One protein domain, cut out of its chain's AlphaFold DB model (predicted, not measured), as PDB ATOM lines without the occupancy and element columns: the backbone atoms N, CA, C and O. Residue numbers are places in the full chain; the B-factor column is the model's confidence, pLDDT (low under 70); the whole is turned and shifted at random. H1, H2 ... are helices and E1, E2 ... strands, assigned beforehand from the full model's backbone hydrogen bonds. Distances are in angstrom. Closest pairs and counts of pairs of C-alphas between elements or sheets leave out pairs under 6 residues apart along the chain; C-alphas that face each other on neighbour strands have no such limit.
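What this domain is: This is residues 12 to 134 of the 246 residues of an uncharacterized protein of Nitrososphaeria archaeon (UniProt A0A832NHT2). A strongly twisted sheet of five strands curls round the long helix H1 on one face, while H2 packs on the other face over E3 and E5. A small second sheet, E4 and E7, makes a partial sandwich with the large one, and the loop of residues 97 to 102 sticks out. The printed part has 123 residues with two named helices and seven named strands, in the order H1 E1 E2 E3 E4 H2 E5 E6 E7; the large sheet runs E1 E2 E3 E5 E6 and is mixed, and E4 and E7 are antiparallel. The class is mixed, helices and strands, and the whole is compact, with a radius of gyration of the C-alphas of 14.6 A and spans of 47 by 33 by 26 A.

Where its parts are: In the large sheet, E3 is residues 62 to 71, 26.6 A long, and bends by 55 degrees at residue 65, with C-alpha 65 at (397.322, 542.674, 874.723). E5 is residues 107 to 114, 21.6 A, and E6 residues 118 to 123, 17.0 A. E2 is residues 55 to 59 and E1 residues 38 to 41. H1 is residues 12 to 31, 27.8 A, from C-alpha 12 at (398.373, 545.050, 849.006). H2 is residues 80 to 92, 18.1 A. E4 is residues 75 to 78, and E7 is residues 130 to 133, with C-alpha 133 at (400.042, 561.673, 867.284).

How they stand to each other: E1, E2 and E3 form a meander, each strand the antiparallel neighbour of the one before; N 40 and O 56 are 2.9 A apart, N 57 and O 64 2.9 A. E3 and E5 are parallel, with N 67 and O 109 at 2.9 A. E5 and E6 form an antiparallel hairpin, with N 112 and O 120 at 2.8 A. H1 and H2 are on opposite faces of this sheet, three layers in all. The closest C-alphas of H1 and E1 are those of Phe 29 and Tyr 38, 5.3 A apart. H2 runs along the strands at a height over the sheet of 9.5 A, at 17 degrees to E3 on the local plane. The sandwich, two sheets face to face, has strands crossed at 57 degrees; the closest C-alphas of E6 and E7 are those of Val 120 and Val 132, 7.7 A. N 76 of E4 and O 132 of E7 are 2.9 A apart. Every O i to N i+4 pair is within hydrogen-bond range in H1, and 7 of 9 in H2.

The domain as a whole: The C-alphas of Arg 12 and Cys 100, the two farthest apart, are 48.1 A apart. The printed part has no cut. The links E1 to E2 and H2 to E5 are long; in the latter, residues 95 to 96 pair antiparallel with 103 to 104. The mean pLDDT of the printed part is 91.4, and residues 45 to 48 are under 70.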
ATOM      1  N   ARG A  12     397.168 545.880 848.806       79.88
ATOM      2  CA  ARG A  12     398.373 545.050 849.006       79.88
ATOM      3  C   ARG A  12     399.443 545.760 849.835       79.88
ATOM      4  O   ARG A  12     400.016 545.149 850.727       79.88
ATOM      5  N   TYR A  13     399.675 547.047 849.575       81.06
ATOM      6  CA  TYR A  13     400.633 547.827 850.352       81.06
ATOM      7  C   TYR A  13     400.187 547.960 851.811       81.06
ATOM      8  O   TYR A  13     400.977 547.683 852.706       81.06
ATOM      9  N   ARG A  14     398.912 548.302 852.047       81.06
ATOM     10  CA  ARG A  14     398.343 548.418 853.400       81.06
ATOM     11  C   ARG A  14     398.426 547.111 854.195       81.06
ATOM     12  O   ARG A  14     398.781 547.135 855.367       81.06
ATOM     13  N   LEU A  15     398.143 545.980 853.550       81.88
ATOM     14  CA  LEU A  15     398.278 544.660 854.171       81.88
ATOM     15  C   LEU A  15     399.737 544.347 854.519       81.88
ATOM     16  O   LEU A  15     400.013 543.879 855.618       81.88
ATOM     17  N   ARG A  16     400.674 544.662 853.615       86.44
ATOM     18  CA  ARG A  16     402.106 544.454 853.848       86.44
ATOM     19  C   ARG A  16     402.619 545.285 855.022       86.44
ATOM     20  O   ARG A  16     403.248 544.724 855.906       86.44
ATOM     21  N   ILE A  17     402.329 546.588 855.065       86.31
ATOM     22  CA  ILE A  17     402.794 547.446 856.170       86.31
ATOM     23  C   ILE A  17     402.175 547.052 857.515       86.31
ATOM     24  O   ILE A  17     402.830 547.206 858.540       86.31
ATOM     25  N   GLY A  18     400.936 546.541 857.517       86.38
ATOM     26  CA  GLY A  18     400.289 546.012 858.718       86.38
ATOM     27  C   GLY A  18     401.023 544.779 859.237       86.38
ATOM     28  O   GLY A  18     401.510 544.790 860.364       86.38
ATOM     29  N   TYR A  19     401.207 543.779 858.366       89.44
ATOM     30  CA  TYR A  19     401.963 542.564 858.679       89.44
ATOM     31  C   TYR A  19     403.389 542.877 859.148       89.44
ATOM     32  O   TYR A  19     403.844 542.330 860.149       89.44
ATOM     33  N   GLU A  20     404.091 543.763 858.439       91.31
ATOM     34  CA  GLU A  20     405.433 544.206 858.814       91.31
ATOM     35  C   GLU A  20     405.422 544.865 860.194       91.31
ATOM     36  O   GLU A  20     406.277 544.553 861.011       91.31
ATOM     37  N   GLY A  21     404.461 545.749 860.480       92.94
ATOM     38  CA  GLY A  21     404.311 546.375 861.793       92.94
ATOM     39  C   GLY A  21     404.217 545.345 862.919       92.94
ATOM     40  O   GLY A  21     405.017 545.390 863.851       92.94
ATOM     41  N   GLU A  22     403.299 544.385 862.799       94.75
ATOM     42  CA  GLU A  22     403.150 543.298 863.774       94.75
ATOM     43  C   GLU A  22     404.434 542.468 863.908       94.75
ATOM     44  O   GLU A  22     404.879 542.172 865.016       94.75
ATOM     45  N   TYR A  23     405.055 542.107 862.781       94.81
ATOM     46  CA  TYR A  23     406.266 541.291 862.763       94.81
ATOM     47  C   TYR A  23     407.462 542.001 863.407       94.81
ATOM     48  O   TYR A  23     408.160 541.400 864.221       94.81
ATOM     49  N   TYR A  24     407.687 543.280 863.088       94.31
ATOM     50  CA  TYR A  24     408.770 544.066 863.682       94.31
ATOM     51  C   TYR A  24     408.580 544.231 865.188       94.31
ATOM     52  O   TYR A  24     409.547 544.097 865.935       94.31
ATOM     53  N   LEU A  25     407.349 544.490 865.644       95.12
ATOM     54  CA  LEU A  25     407.082 544.615 867.075       95.12
ATOM     55  C   LEU A  25     407.313 543.285 867.802       95.12
ATOM     56  O   LEU A  25     408.000 543.263 868.818       95.12
ATOM     57  N   MET A  26     406.823 542.173 867.246       96.06
ATOM     58  CA  MET A  26     407.092 540.829 867.771       96.06
ATOM     59  C   MET A  26     408.598 540.557 867.869       96.06
ATOM     60  O   MET A  26     409.088 540.132 868.911       96.06
ATOM     61  N   LYS A  27     409.351 540.823 866.794       95.00
ATOM     62  CA  LYS A  27     410.803 540.616 866.768       95.00
ATOM     63  C   LYS A  27     411.533 541.468 867.796       95.00
ATOM     64  O   LYS A  27     412.464 540.958 868.405       95.00
ATOM     65  N   ARG A  28     411.081 542.701 868.045       92.88
ATOM     66  CA  ARG A  28     411.642 543.558 869.096       92.88
ATOM     67  C   ARG A  28     411.560 542.887 870.468       92.88
ATOM     68  O   ARG A  28     412.573 542.819 871.150       92.88
ATOM     69  N   PHE A  29     410.407 542.328 870.838       93.81
ATOM     70  CA  PHE A  29     410.271 541.579 872.094       93.81
ATOM     71  C   PHE A  29     411.201 540.369 872.159       93.81
ATOM     72  O   PHE A  29     411.902 540.178 873.147       93.81
ATOM     73  N   LEU A  30     411.241 539.575 871.086       93.38
ATOM     74  CA  LEU A  30     412.072 538.370 871.028       93.38
ATOM     75  C   LEU A  30     413.573 538.689 871.075       93.38
ATOM     76  O   LEU A  30     414.338 537.932 871.663       93.38
ATOM     77  N   SER A  31     413.994 539.812 870.485       93.12
ATOM     78  CA  SER A  31     415.402 540.223 870.428       93.12
ATOM     79  C   SER A  31     416.008 540.548 871.795       93.12
ATOM     80  O   SER A  31     417.225 540.511 871.936       93.12
ATOM     81  N   LEU A  32     415.181 540.816 872.813       92.12
ATOM     82  CA  LEU A  32     415.661 541.081 874.172       92.12
ATOM     83  C   LEU A  32     416.237 539.830 874.847       92.12
ATOM     84  O   LEU A  32     417.035 539.965 875.771       92.12
ATOM     85  N   GLY A  33     415.841 538.631 874.400       90.12
ATOM     86  CA  GLY A  33     416.496 537.369 874.757       90.12
ATOM     87  C   GLY A  33     416.557 537.046 876.254       90.12
ATOM     88  O   GLY A  33     417.412 536.265 876.664       90.12
ATOM     89  N   ARG A  34     415.689 537.639 877.083       92.31
ATOM     90  CA  ARG A  34     415.701 537.477 878.544       92.31
ATOM     91  C   ARG A  34     414.299 537.204 879.103       92.31
ATOM     92  O   ARG A  34     413.318 537.637 878.492       92.31
ATOM     93  N   PRO A  35     414.180 536.512 880.253       94.25
ATOM     94  CA  PRO A  35     412.890 536.262 880.893       94.25
ATOM     95  C   PRO A  35     412.096 537.550 881.131       94.25
ATOM     96  O   PRO A  35     412.674 538.607 881.379       94.25
ATOM     97  N   GLY A  36     410.769 537.450 881.044       93.56
ATOM     98  CA  GLY A  36     409.868 538.601 881.148       93.56
ATOM     99  C   GLY A  36     409.631 539.343 879.830       93.56
ATOM    100  O   GLY A  36     408.863 540.295 879.827       93.56
ATOM    101  N   TYR A  37     410.238 538.901 878.719       95.56
ATOM    102  CA  TYR A  37     410.075 539.513 877.401       95.56
ATOM    103  C   TYR A  37     409.796 538.464 876.333       95.56
ATOM    104  O   TYR A  37     410.669 537.682 875.957       95.56
ATOM    105  N   TYR A  38     408.564 538.434 875.833       96.94
ATOM    106  CA  TYR A  38     408.181 537.524 874.758       96.94
ATOM    107  C   TYR A  38     406.933 538.034 874.053       96.94
ATOM    108  O   TYR A  38     406.101 538.685 874.672       96.94
ATOM    109  N   ALA A  39     406.762 537.726 872.770       97.12
ATOM    110  CA  ALA A  39     405.546 538.086 872.051       97.12
ATOM    111  C   ALA A  39     405.152 537.016 871.040       97.12
ATOM    112  O   ALA A  39     405.998 536.412 870.381       97.12
ATOM    113  N   VAL A  40     403.844 536.837 870.885       96.81
ATOM    114  CA  VAL A  40     403.234 535.971 869.879       96.81
ATOM    115  C   VAL A  40     402.191 536.754 869.092       96.81
ATOM    116  O   VAL A  40     401.462 537.582 869.638       96.81
ATOM    117  N   ARG A  41     402.117 536.492 867.787       95.31
ATOM    118  CA  ARG A  41     401.053 537.030 866.932       95.31
ATOM    119  C   ARG A  41     399.829 536.140 867.004       95.31
ATOM    120  O   ARG A  41     399.951 534.916 866.932       95.31
ATOM    121  N   THR A  42     398.652 536.750 867.054       92.56
ATOM    122  CA  THR A  42     397.403 535.992 867.018       92.56
ATOM    123  C   THR A  42     396.992 535.746 865.564       92.56
ATOM    124  O   THR A  42     396.720 536.700 864.829       92.56
ATOM    125  N   PRO A  43     396.904 534.486 865.102       86.38
ATOM    126  CA  PRO A  43     396.547 534.204 863.717       86.38
ATOM    127  C   PRO A  43     395.145 534.727 863.394       86.38
ATOM    128  O   PRO A  43     394.199 534.555 864.163       86.38
ATOM    129  N   GLY A  44     395.006 535.378 862.238       80.06
ATOM    130  CA  GLY A  44     393.735 535.889 861.725       80.06
ATOM    131  C   GLY A  44     393.090 536.993 862.572       80.06
ATOM    132  O   GLY A  44     391.863 537.041 862.611       80.06
ATOM    133  N   SER A  45     393.846 537.822 863.304       69.12
ATOM    134  CA  SER A  45     393.325 538.931 864.143       69.12
ATOM    135  C   SER A  45     392.224 539.772 863.468       69.12
ATOM    136  O   SER A  45     391.164 540.039 864.048       69.12
ATOM    137  N   GLY A  46     392.406 540.059 862.179       66.00
ATOM    138  CA  GLY A  46     391.464 540.807 861.344       66.00
ATOM    139  C   GLY A  46     390.263 540.030 860.783       66.00
ATOM    140  O   GLY A  46     389.479 540.613 860.039       66.00
ATOM    141  N   THR A  47     390.103 538.739 861.091       65.94
ATOM    142  CA  THR A  47     389.043 537.884 860.528       65.94
ATOM    143  C   THR A  47     388.383 537.007 861.594       65.94
ATOM    144  O   THR A  47     389.068 536.381 862.406       65.94
ATOM    145  N   GLY A  48     387.053 536.903 861.549       68.19
ATOM    146  CA  GLY A  48     386.265 536.017 862.412       68.19
ATOM    147  C   GLY A  48     385.570 536.720 863.581       68.19
ATOM    148  O   GLY A  48     385.717 537.920 863.788       68.19
ATOM    149  N   LYS A  49     384.780 535.943 864.334       77.12
ATOM    150  CA  LYS A  49     383.924 536.431 865.432       77.12
ATOM    151  C   LYS A  49     384.627 536.496 866.795       77.12
ATOM    152  O   LYS A  49     384.065 537.034 867.739       77.12
ATOM    153  N   ALA A  50     385.833 535.938 866.915       84.38
ATOM    154  CA  ALA A  50     386.565 535.924 868.176       84.38
ATOM    155  C   ALA A  50     387.143 537.311 868.521       84.38
ATOM    156  O   ALA A  50     387.660 538.025 867.647       84.38
ATOM    157  N   TYR A  51     387.095 537.655 869.808       91.56
ATOM    158  CA  TYR A  51     387.820 538.783 870.390       91.56
ATOM    159  C   TYR A  51     389.268 538.360 870.605       91.56
ATOM    160  O   TYR A  51     389.543 537.415 871.338       91.56
ATOM    161  N   LYS A  52     390.188 539.000 869.894       92.12
ATOM    162  CA  LYS A  52     391.607 538.646 869.870       92.12
ATOM    163  C   LYS A  52     392.423 539.901 869.558       92.12
ATOM    164  O   LYS A  52     392.014 540.638 868.658       92.12
ATOM    165  N   PRO A  53     393.550 540.120 870.250       94.88
ATOM    166  CA  PRO A  53     394.479 541.186 869.908       94.88
ATOM    167  C   PRO A  53     395.308 540.791 868.680       94.88
ATOM    168  O   PRO A  53     395.345 539.616 868.296       94.88
ATOM    169  N   ASP A  54     396.027 541.745 868.093       95.12
ATOM    170  CA  ASP A  54     397.006 541.460 867.040       95.12
ATOM    171  C   ASP A  54     398.219 540.703 867.607       95.12
ATOM    172  O   ASP A  54     398.669 539.711 867.021       95.12
ATOM    173  N   LEU A  55     398.709 541.119 868.782       96.56
ATOM    174  CA  LEU A  55     399.733 540.398 869.539       96.56
ATOM    175  C   LEU A  55     399.344 540.218 871.003       96.56
ATOM    176  O   LEU A  55     398.709 541.077 871.613       96.56
ATOM    177  N   LEU A  56     399.821 539.120 871.578       97.25
ATOM    178  CA  LEU A  56     399.931 538.940 873.017       97.25
ATOM    179  C   LEU A  56     401.417 538.985 873.373       97.25
ATOM    180  O   LEU A  56     402.224 538.307 872.733       97.25
ATOM    181  N   ALA A  57     401.784 539.795 874.358       97.25
ATOM    182  CA  ALA A  57     403.171 539.974 874.762       97.25
ATOM    183  C   ALA A  57     403.320 539.963 876.280       97.25
ATOM    184  O   ALA A  57     402.382 540.269 877.006       97.25
ATOM    185  N   VAL A  58     404.512 539.622 876.741       96.38
ATOM    186  CA  VAL A  58     404.982 539.873 878.099       96.38
ATOM    187  C   VAL A  58     406.069 540.932 877.982       96.38
ATOM    188  O   VAL A  58     406.987 540.765 877.173       96.38
ATOM    189  N   ASP A  59     405.931 542.011 878.744       94.06
ATOM    190  CA  ASP A  59     406.874 543.122 878.800       94.06
ATOM    191  C   ASP A  59     407.317 543.362 880.245       94.06
ATOM    192  O   ASP A  59     406.497 543.715 881.085       94.06
ATOM    193  N   ASP A  60     408.591 543.117 880.552       93.81
ATOM    194  CA  ASP A  60     409.130 543.156 881.924       93.81
ATOM    195  C   ASP A  60     408.282 542.359 882.944       93.81
ATOM    196  O   ASP A  60     408.035 542.774 884.075       93.81
ATOM    197  N   GLY A  61     407.780 541.195 882.515       92.06
ATOM    198  CA  GLY A  61     406.915 540.332 883.327       92.06
ATOM    199  C   GLY A  61     405.432 540.720 883.337       92.06
ATOM    200  O   GLY A  61     404.619 539.988 883.899       92.06
ATOM    201  N   GLU A  62     405.047 541.815 882.684       94.19
ATOM    202  CA  GLU A  62     403.662 542.261 882.597       94.19
ATOM    203  C   GLU A  62     402.983 541.774 881.311       94.19
ATOM    204  O   GLU A  62     403.470 541.979 880.197       94.19
ATOM    205  N   LEU A  63     401.827 541.122 881.452       96.38
ATOM    206  CA  LEU A  63     401.057 540.628 880.313       96.38
ATOM    207  C   LEU A  63     400.364 541.792 879.588       96.38
ATOM    208  O   LEU A  63     399.635 542.572 880.194       96.38
ATOM    209  N   CYS A  64     400.534 541.865 878.273       97.25
ATOM    210  CA  CYS A  64     400.047 542.930 877.404       97.25
ATOM    211  C   CYS A  64     399.252 542.346 876.229       97.25
ATOM    212  O   CYS A  64     399.705 541.419 875.555       97.25
ATOM    213  N   ALA A  65     398.089 542.925 875.938       97.31
ATOM    214  CA  ALA A  65     397.322 542.674 874.723       97.31
ATOM    215  C   ALA A  65     397.460 543.884 873.791       97.31
ATOM    216  O   ALA A  65     397.153 545.008 874.183       97.31
ATOM    217  N   LEU A  66     397.935 543.660 872.568       96.94
ATOM    218  CA  LEU A  66     398.353 544.721 871.654       96.94
ATOM    219  C   LEU A  66     397.458 544.777 870.412       96.94
ATOM    220  O   LEU A  66     397.339 543.792 869.685       96.94
ATOM    221  N   GLU A  67     396.905 545.953 870.127       96.06
ATOM    222  CA  GLU A  67     396.361 546.314 868.811       96.06
ATOM    223  C   GLU A  67     397.429 547.107 868.051       96.06
ATOM    224  O   GLU A  67     397.913 548.131 868.543       96.06
ATOM    225  N   VAL A  68     397.808 546.666 866.849       95.44
ATOM    226  CA  VAL A  68     398.908 547.269 866.086       95.44
ATOM    227  C   VAL A  68     398.384 548.062 864.898       95.44
ATOM    228  O   VAL A  68     397.586 547.602 864.079       95.44
ATOM    229  N   LYS A  69     398.889 549.288 864.744       94.81
ATOM    230  CA  LYS A  69     398.636 550.132 863.572       94.81
ATOM    231  C   LYS A  69     399.942 550.657 863.005       94.81
ATOM    232  O   LYS A  69     400.852 551.018 863.736       94.81
ATOM    233  N   SER A  70     400.019 550.745 861.681       93.62
ATOM    234  CA  SER A  70     401.113 551.417 860.976       93.62
ATOM    235  C   SER A  70     400.555 552.529 860.098       93.62
ATOM    236  O   SER A  70     399.599 552.314 859.352       93.62
ATOM    237  N   THR A  71     401.140 553.722 860.177       91.75
ATOM    238  CA  THR A  71     400.680 554.905 859.440       91.75
ATOM    239  C   THR A  71     401.849 555.753 858.948       91.75
ATOM    240  O   THR A  71     402.898 555.827 859.580       91.75
ATOM    241  N   ASN A  72     401.673 556.409 857.801       89.38
ATOM    242  CA  ASN A  72     402.573 557.457 857.305       89.38
ATOM    243  C   ASN A  72     402.104 558.875 857.687       89.38
ATOM    244  O   ASN A  72     402.840 559.845 857.489       89.38
ATOM    245  N   ARG A  73     400.875 559.003 858.200       91.56
ATOM    246  CA  ARG A  73     400.291 560.274 858.644       91.56
ATOM    247  C   ARG A  73     400.876 560.684 859.984       91.56
ATOM    248  O   ARG A  73     401.358 559.842 860.725       91.56
ATOM    249  N   ASP A  74     400.774 561.963 860.317       91.19
ATOM    250  CA  ASP A  74     401.235 562.481 861.610       91.19
ATOM    251  C   ASP A  74     400.294 562.160 862.769       91.19
ATOM    252  O   ASP A  74     400.699 562.237 863.924       91.19
ATOM    253  N   ARG A  75     399.051 561.785 862.459       92.69
ATOM    254  CA  ARG A  75     398.024 561.416 863.430       92.69
ATOM    255  C   ARG A  75     397.221 560.225 862.928       92.69
ATOM    256  O   ARG A  75     397.013 560.068 861.718       92.69
ATOM    257  N   ILE A  76     396.753 559.404 863.856       93.38
ATOM    258  CA  ILE A  76     395.774 558.350 863.602       93.38
ATOM    259  C   ILE A  76     394.566 558.535 864.515       93.38
ATOM    260  O   ILE A  76     394.683 558.895 865.685       93.38
ATOM    261  N   TYR A  77     393.407 558.280 863.926       91.94
ATOM    262  CA  TYR A  77     392.126 558.201 864.598       91.94
ATOM    263  C   TYR A  77     391.740 556.731 864.683       91.94
ATOM    264  O   TYR A  77     391.612 556.078 863.640       91.94
ATOM    265  N   VAL A  78     391.581 556.214 865.900       91.25
ATOM    266  CA  VAL A  78     391.107 554.847 866.118       91.25
ATOM    267  C   VAL A  78     389.683 554.907 866.640       91.25
ATOM    268  O   VAL A  78     389.395 555.562 867.642       91.25
ATOM    269  N   ARG A  79     388.787 554.247 865.905       87.81
ATOM    270  CA  ARG A  79     387.365 554.213 866.235       87.81
ATOM    271  C   ARG A  79     387.107 553.333 867.467       87.81
ATOM    272  O   ARG A  79     387.791 552.313 867.600       87.81
ATOM    273  N   PRO A  80     386.103 553.655 868.302       89.06
ATOM    274  CA  PRO A  80     385.759 552.850 869.473       89.06
ATOM    275  C   PRO A  80     385.514 551.372 869.144       89.06
ATOM    276  O   PRO A  80     386.010 550.506 869.858       89.06
ATOM    277  N   GLU A  81     384.855 551.064 868.022       86.75
ATOM    278  CA  GLU A  81     384.512 549.680 867.650       86.75
ATOM    279  C   GLU A  81     385.758 548.831 867.343       86.75
ATOM    280  O   GLU A  81     385.749 547.607 867.482       86.75
ATOM    281  N   GLN A  82     386.860 549.469 866.929       84.25
ATOM    282  CA  GLN A  82     388.130 548.773 866.715       84.25
ATOM    283  C   GLN A  82     388.775 548.387 868.049       84.25
ATOM    284  O   GLN A  82     389.331 547.299 868.164       84.25
ATOM    285  N   LEU A  83     388.667 549.257 869.056       91.62
ATOM    286  CA  LEU A  83     389.228 549.033 870.390       91.62
ATOM    287  C   LEU A  83     388.342 548.141 871.258       91.62
ATOM    288  O   LEU A  83     388.850 547.465 872.149       91.62
ATOM    289  N   GLU A  84     387.041 548.077 870.982       92.06
ATOM    290  CA  GLU A  84     386.115 547.222 871.721       92.06
ATOM    291  C   GLU A  84     386.555 545.753 871.692       92.06
ATOM    292  O   GLU A  84     386.547 545.089 872.724       92.06
ATOM    293  N   ARG A  85     387.040 545.252 870.549       91.00
ATOM    294  CA  ARG A  85     387.539 543.868 870.446       91.00
ATOM    295  C   ARG A  85     388.731 543.605 871.370       91.00
ATOM    296  O   ARG A  85     388.807 542.524 871.950       91.00
ATOM    297  N   LEU A  86     389.634 544.576 871.510       94.50
ATOM    298  CA  LEU A  86     390.781 544.493 872.416       94.50
ATOM    299  C   LEU A  86     390.318 544.495 873.878       94.50
ATOM    300  O   LEU A  86     390.729 543.640 874.656       94.50
ATOM    301  N   LEU A  87     389.427 545.420 874.235       95.50
ATOM    302  CA  LEU A  87     388.911 545.551 875.599       95.50
ATOM    303  C   LEU A  87     388.100 544.322 876.026       95.50
ATOM    304  O   LEU A  87     388.294 543.815 877.127       95.50
ATOM    305  N   ARG A  88     387.263 543.781 875.132       95.06
ATOM    306  CA  ARG A  88     386.526 542.529 875.364       95.06
ATOM    307  C   ARG A  88     387.451 541.335 875.528       95.06
ATOM    308  O   ARG A  88     387.200 540.486 876.375       95.06
ATOM    309  N   PHE A  89     388.531 541.262 874.749       94.94
ATOM    310  CA  PHE A  89     389.538 540.225 874.957       94.94
ATOM    311  C   PHE A  89     390.144 540.324 876.360       94.94
ATOM    312  O   PHE A  89     390.192 539.318 877.055       94.94
ATOM    313  N   VAL A  90     390.556 541.517 876.797       95.69
ATOM    314  CA  VAL A  90     391.148 541.726 878.130       95.69
ATOM    315  C   VAL A  90     390.174 541.375 879.258       95.69
ATOM    316  O   VAL A  90     390.577 540.751 880.237       95.69
ATOM    317  N   GLU A  91     388.896 541.721 879.106       95.25
ATOM    318  CA  GLU A  91     387.835 541.380 880.060       95.25
ATOM    319  C   GLU A  91     387.672 539.860 880.230       95.25
ATOM    320  O   GLU A  91     387.510 539.372 881.351       95.25
ATOM    321  N   LEU A  92     387.738 539.109 879.126       95.25
ATOM    322  CA  LEU A  92     387.559 537.654 879.114       95.25
ATOM    323  C   LEU A  92     388.847 536.889 879.451       95.25
ATOM    324  O   LEU A  92     388.789 535.817 880.052       95.25
ATOM    325  N   PHE A  93     390.011 537.424 879.085       95.56
ATOM    326  CA  PHE A  93     391.318 536.803 879.297       95.56
ATOM    327  C   PHE A  93     391.818 537.067 880.722       95.56
ATOM    328  O   PHE A  93     392.815 537.750 880.954       95.56
ATOM    329  N   ARG A  94     391.096 536.531 881.709       94.69
ATOM    330  CA  ARG A  94     391.471 536.615 883.125       94.69
ATOM    331  C   ARG A  94     392.307 535.402 883.493       94.69
ATOM    332  O   ARG A  94     391.830 534.271 883.440       94.69
ATOM    333  N   VAL A  95     393.547 535.640 883.897       94.06
ATOM    334  CA  VAL A  95     394.455 534.585 884.340       94.06
ATOM    335  C   VAL A  95     394.400 534.510 885.857       94.06
ATOM    336  O   VAL A  95     394.614 535.510 886.541       94.06
ATOM    337  N   LYS A  96     394.108 533.321 886.386       95.25
ATOM    338  CA  LYS A  96     394.127 533.039 887.823       95.25
ATOM    339  C   LYS A  96     395.391 532.258 888.164       95.25
ATOM    340  O   LYS A  96     395.626 531.193 887.601       95.25
ATOM    341  N   CYS A  97     396.183 532.766 889.101       93.50
ATOM    342  CA  CYS A  97     397.328 532.044 889.636       93.50
ATOM    343  C   CYS A  97     396.834 530.860 890.490       93.50
ATOM    344  O   CYS A  97     396.084 531.083 891.448       93.50
ATOM    345  N   PRO A  98     397.248 529.614 890.193       94.12
ATOM    346  CA  PRO A  98     396.815 528.440 890.952       94.12
ATOM    347  C   PRO A  98     397.393 528.401 892.375       94.12
ATOM    348  O   PRO A  98     396.823 527.741 893.235       94.12
ATOM    349  N   HIS A  99     398.486 529.125 892.641       95.38
ATOM    350  CA  HIS A  99     399.176 529.097 893.933       95.38
ATOM    351  C   HIS A  99     398.639 530.127 894.932       95.38
ATOM    352  O   HIS A  99     398.421 529.799 896.092       95.38
ATOM    353  N   CYS A 100     398.407 531.371 894.498       94.50
ATOM    354  CA  CYS A 100     397.988 532.459 895.391       94.50
ATOM    355  C   CYS A 100     396.539 532.920 895.178       94.50
ATOM    356  O   CYS A 100     396.091 533.852 895.839       94.50
ATOM    357  N   SER A 101     395.802 532.316 894.237       93.19
ATOM    358  CA  SER A 101     394.462 532.752 893.807       93.19
ATOM    359  C   SER A 101     394.375 534.189 893.270       93.19
ATOM    360  O   SER A 101     393.280 534.648 892.934       93.19
ATOM    361  N   GLY A 102     395.506 534.888 893.130       94.75
ATOM    362  CA  GLY A 102     395.584 536.192 892.486       94.75
ATOM    363  C   GLY A 102     395.079 536.115 891.048       94.75
ATOM    364  O   GLY A 102     395.307 535.125 890.352       94.75
ATOM    365  N   THR A 103     394.367 537.147 890.611       95.12
ATOM    366  CA  THR A 103     393.869 537.253 889.236       95.12
ATOM    367  C   THR A 103     394.482 538.474 888.580       95.12
ATOM    368  O   THR A 103     394.521 539.542 889.187       95.12
ATOM    369  N   PHE A 104     394.919 538.326 887.337       94.38
ATOM    370  CA  PHE A 104     395.411 539.428 886.525       94.38
ATOM    371  C   PHE A 104     394.847 539.341 885.109       94.38
ATOM    372  O   PHE A 104     394.407 538.286 884.645       94.38
ATOM    373  N   THR A 105     394.826 540.482 884.438       96.25
ATOM    374  CA  THR A 105     394.375 540.632 883.055       96.25
ATOM    375  C   THR A 105     395.464 541.324 882.251       96.25
ATOM    376  O   THR A 105     396.207 542.125 882.823       96.25
ATOM    377  N   PRO A 106     395.568 541.062 880.939       97.00
ATOM    378  CA  PRO A 106     396.509 541.776 880.094       97.00
ATOM    379  C   PRO A 106     396.242 543.286 880.094       97.00
ATOM    380  O   PRO A 106     395.085 543.704 880.071       97.00
ATOM    381  N   ARG A 107     397.284 544.112 880.016       97.06
ATOM    382  CA  ARG A 107     397.129 545.545 879.735       97.06
ATOM    383  C   ARG A 107     396.720 545.768 878.275       97.06
ATOM    384  O   ARG A 107     397.409 545.262 877.385       97.06
ATOM    385  N   PRO A 108     395.631 546.504 877.990       96.94
ATOM    386  CA  PRO A 108     395.218 546.819 876.626       96.94
ATOM    387  C   PRO A 108     396.057 547.972 876.064       96.94
ATOM    388  O   PRO A 108     395.913 549.124 876.476       96.94
ATOM    389  N   ILE A 109     396.915 547.684 875.088       96.81
ATOM    390  CA  ILE A 109     397.841 548.657 874.506       96.81
ATOM    391  C   ILE A 109     397.557 548.838 873.012       96.81
ATOM    392  O   ILE A 109     397.545 547.886 872.233       96.81
ATOM    393  N   LEU A 110     397.391 550.088 872.591       96.44
ATOM    394  CA  LEU A 110     397.427 550.492 871.192       96.44
ATOM    395  C   LEU A 110     398.872 550.843 870.811       96.44
ATOM    396  O   LEU A 110     399.429 551.831 871.290       96.44
ATOM    397  N   ALA A 111     399.469 550.045 869.928       96.12
ATOM    398  CA  ALA A 111     400.816 550.241 869.410       96.12
ATOM    399  C   ALA A 111     400.766 550.846 868.001       96.12
ATOM    400  O   ALA A 111     400.397 550.185 867.027       96.12
ATOM    401  N   VAL A 112     401.161 552.112 867.871       95.50
ATOM    402  CA  VAL A 112     401.148 552.837 866.596       95.50
ATOM    403  C   VAL A 112     402.567 553.058 866.097       95.50
ATOM    404  O   VAL A 112     403.351 553.798 866.687       95.50
ATOM    405  N   ARG A 113     402.881 552.469 864.947       94.62
ATOM    406  CA  ARG A 113     404.094 552.755 864.188       94.62
ATOM    407  C   ARG A 113     403.860 553.926 863.244       94.62
ATOM    408  O   ARG A 113     403.114 553.814 862.268       94.62
ATOM    409  N   PHE A 114     404.574 555.015 863.475       92.12
ATOM    410  CA  PHE A 114     404.689 556.114 862.529       92.12
ATOM    411  C   PHE A 114     405.886 555.838 861.618       92.12
ATOM    412  O   PHE A 114     407.037 555.834 862.056       92.12
ATOM    413  N   LEU A 115     405.628 555.534 860.344       89.19
ATOM    414  CA  LEU A 115     406.662 555.113 859.396       89.19
ATOM    415  C   LEU A 115     407.768 556.176 859.287       89.19
ATOM    416  O   LEU A 115     407.497 557.325 858.946       89.19
ATOM    417  N   GLY A 116     409.008 555.779 859.590       87.88
ATOM    418  CA  GLY A 116     410.179 556.666 859.624       87.88
ATOM    419  C   GLY A 116     410.273 557.577 860.855       87.88
ATOM    420  O   GLY A 116     411.163 558.416 860.907       87.88
ATOM    421  N   ARG A 117     409.361 557.446 861.827       89.88
ATOM    422  CA  ARG A 117     409.258 558.335 863.001       89.88
ATOM    423  C   ARG A 117     409.154 557.595 864.338       89.88
ATOM    424  O   ARG A 117     409.068 558.236 865.377       89.88
ATOM    425  N   GLY A 118     409.158 556.265 864.316       90.38
ATOM    426  CA  GLY A 118     409.182 555.428 865.514       90.38
ATOM    427  C   GLY A 118     407.815 554.888 865.929       90.38
ATOM    428  O   GLY A 118     406.884 554.796 865.126       90.38
ATOM    429  N   TRP A 119     407.734 554.475 867.191       93.19
ATOM    430  CA  TRP A 119     406.567 553.839 867.797       93.19
ATOM    431  C   TRP A 119     405.990 554.713 868.909       93.19
ATOM    432  O   TRP A 119     406.732 555.398 869.608       93.19
ATOM    433  N   VAL A 120     404.673 554.657 869.073       94.00
ATOM    434  CA  VAL A 120     403.947 555.215 870.215       94.00
ATOM    435  C   VAL A 120     403.079 554.112 870.797       94.00
ATOM    436  O   VAL A 120     402.342 553.456 870.056       94.00
ATOM    437  N   PHE A 121     403.161 553.920 872.108       93.62
ATOM    438  CA  PHE A 121     402.330 552.976 872.844       93.62
ATOM    439  C   PHE A 121     401.383 553.750 873.754       93.62
ATOM    440  O   PHE A 121     401.812 554.614 874.517       93.62
ATOM    441  N   GLN A 122     400.091 553.458 873.647       93.81
ATOM    442  CA  GLN A 122     399.048 554.109 874.430       93.81
ATOM    443  C   GLN A 122     398.176 553.047 875.090       93.81
ATOM    444  O   GLN A 122     397.566 552.228 874.406       93.81
ATOM    445  N   GLU A 123     398.092 553.080 876.415       94.31
ATOM    446  CA  GLU A 123     397.145 552.250 877.156       94.31
ATOM    447  C   GLU A 123     395.711 552.733 876.915       94.31
ATOM    448  O   GLU A 123     395.443 553.943 876.897       94.31
ATOM    449  N   VAL A 124     394.804 551.784 876.689       94.12
ATOM    450  CA  VAL A 124     393.404 552.038 876.345       94.12
ATOM    451  C   VAL A 124     392.537 551.825 877.582       94.12
ATOM    452  O   VAL A 124     392.233 550.700 877.958       94.12
ATOM    453  N   ASN A 125     392.090 552.920 878.195       88.19
ATOM    454  CA  ASN A 125     391.348 552.871 879.461       88.19
ATOM    455  C   ASN A 125     389.833 552.631 879.305       88.19
ATOM    456  O   ASN A 125     389.124 552.542 880.303       88.19
ATOM    457  N   GLY A 126     389.308 552.561 878.078       86.12
ATOM    458  CA  GLY A 126     387.882 552.336 877.846       86.12
ATOM    459  C   GLY A 126     387.456 552.469 876.381       86.12
ATOM    460  O   GLY A 126     388.280 552.823 875.531       86.12
ATOM    461  N   PRO A 127     386.175 552.182 876.077       79.25
ATOM    462  CA  PRO A 127     385.604 552.278 874.739       79.25
ATOM    463  C   PRO A 127     385.377 553.752 874.394       79.25
ATOM    464  O   PRO A 127     384.287 554.300 874.514       79.25
ATOM    465  N   GLY A 128     386.457 554.422 874.021       84.19
ATOM    466  CA  GLY A 128     386.450 555.803 873.584       84.19
ATOM    467  C   GLY A 128     387.251 555.945 872.308       84.19
ATOM    468  O   GLY A 128     388.070 555.096 871.953       84.19
ATOM    469  N   THR A 129     387.018 557.044 871.610       84.81
ATOM    470  CA  THR A 129     387.883 557.420 870.502       84.81
ATOM    471  C   THR A 129     389.268 557.744 871.041       84.81
ATOM    472  O   THR A 129     389.413 558.589 871.926       84.81
ATOM    473  N   VAL A 130     390.289 557.120 870.455       88.94
ATOM    474  CA  VAL A 130     391.686 557.389 870.800       88.94
ATOM    475  C   VAL A 130     392.360 558.124 869.650       88.94
ATOM    476  O   VAL A 130     392.320 557.697 868.491       88.94
ATOM    477  N   TYR A 131     393.000 559.238 869.998       89.75
ATOM    478  CA  TYR A 131     393.847 560.014 869.105       89.75
ATOM    479  C   TYR A 131     395.300 559.744 869.459       89.75
ATOM    480  O   TYR A 131     395.700 559.910 870.610       89.75
ATOM    481  N   VAL A 132     396.088 559.341 868.465       90.00
ATOM    482  CA  VAL A 132     397.529 559.149 868.641       90.00
ATOM    483  C   VAL A 132     398.261 559.989 867.607       90.00
ATOM    484  O   VAL A 132     398.018 559.867 866.403       90.00
ATOM    485  N   SER A 133     399.160 560.835 868.092       90.38
ATOM    486  CA  SER A 133     400.042 561.673 867.284       90.38
ATOM    487  C   SER A 133     401.442 561.079 867.231       90.38
ATOM    488  O   SER A 133     401.850 560.344 868.132       90.38
ATOM    489  N   ARG A 134     402.187 561.401 866.171       86.38
ATOM    490  CA  ARG A 134     403.597 561.027 866.064       86.38
ATOM    491  C   ARG A 134     404.391 561.579 867.258       86.38
ATOM    492  O   ARG A 134     404.043 562.657 867.747       86.38
TER     493      ARG A 134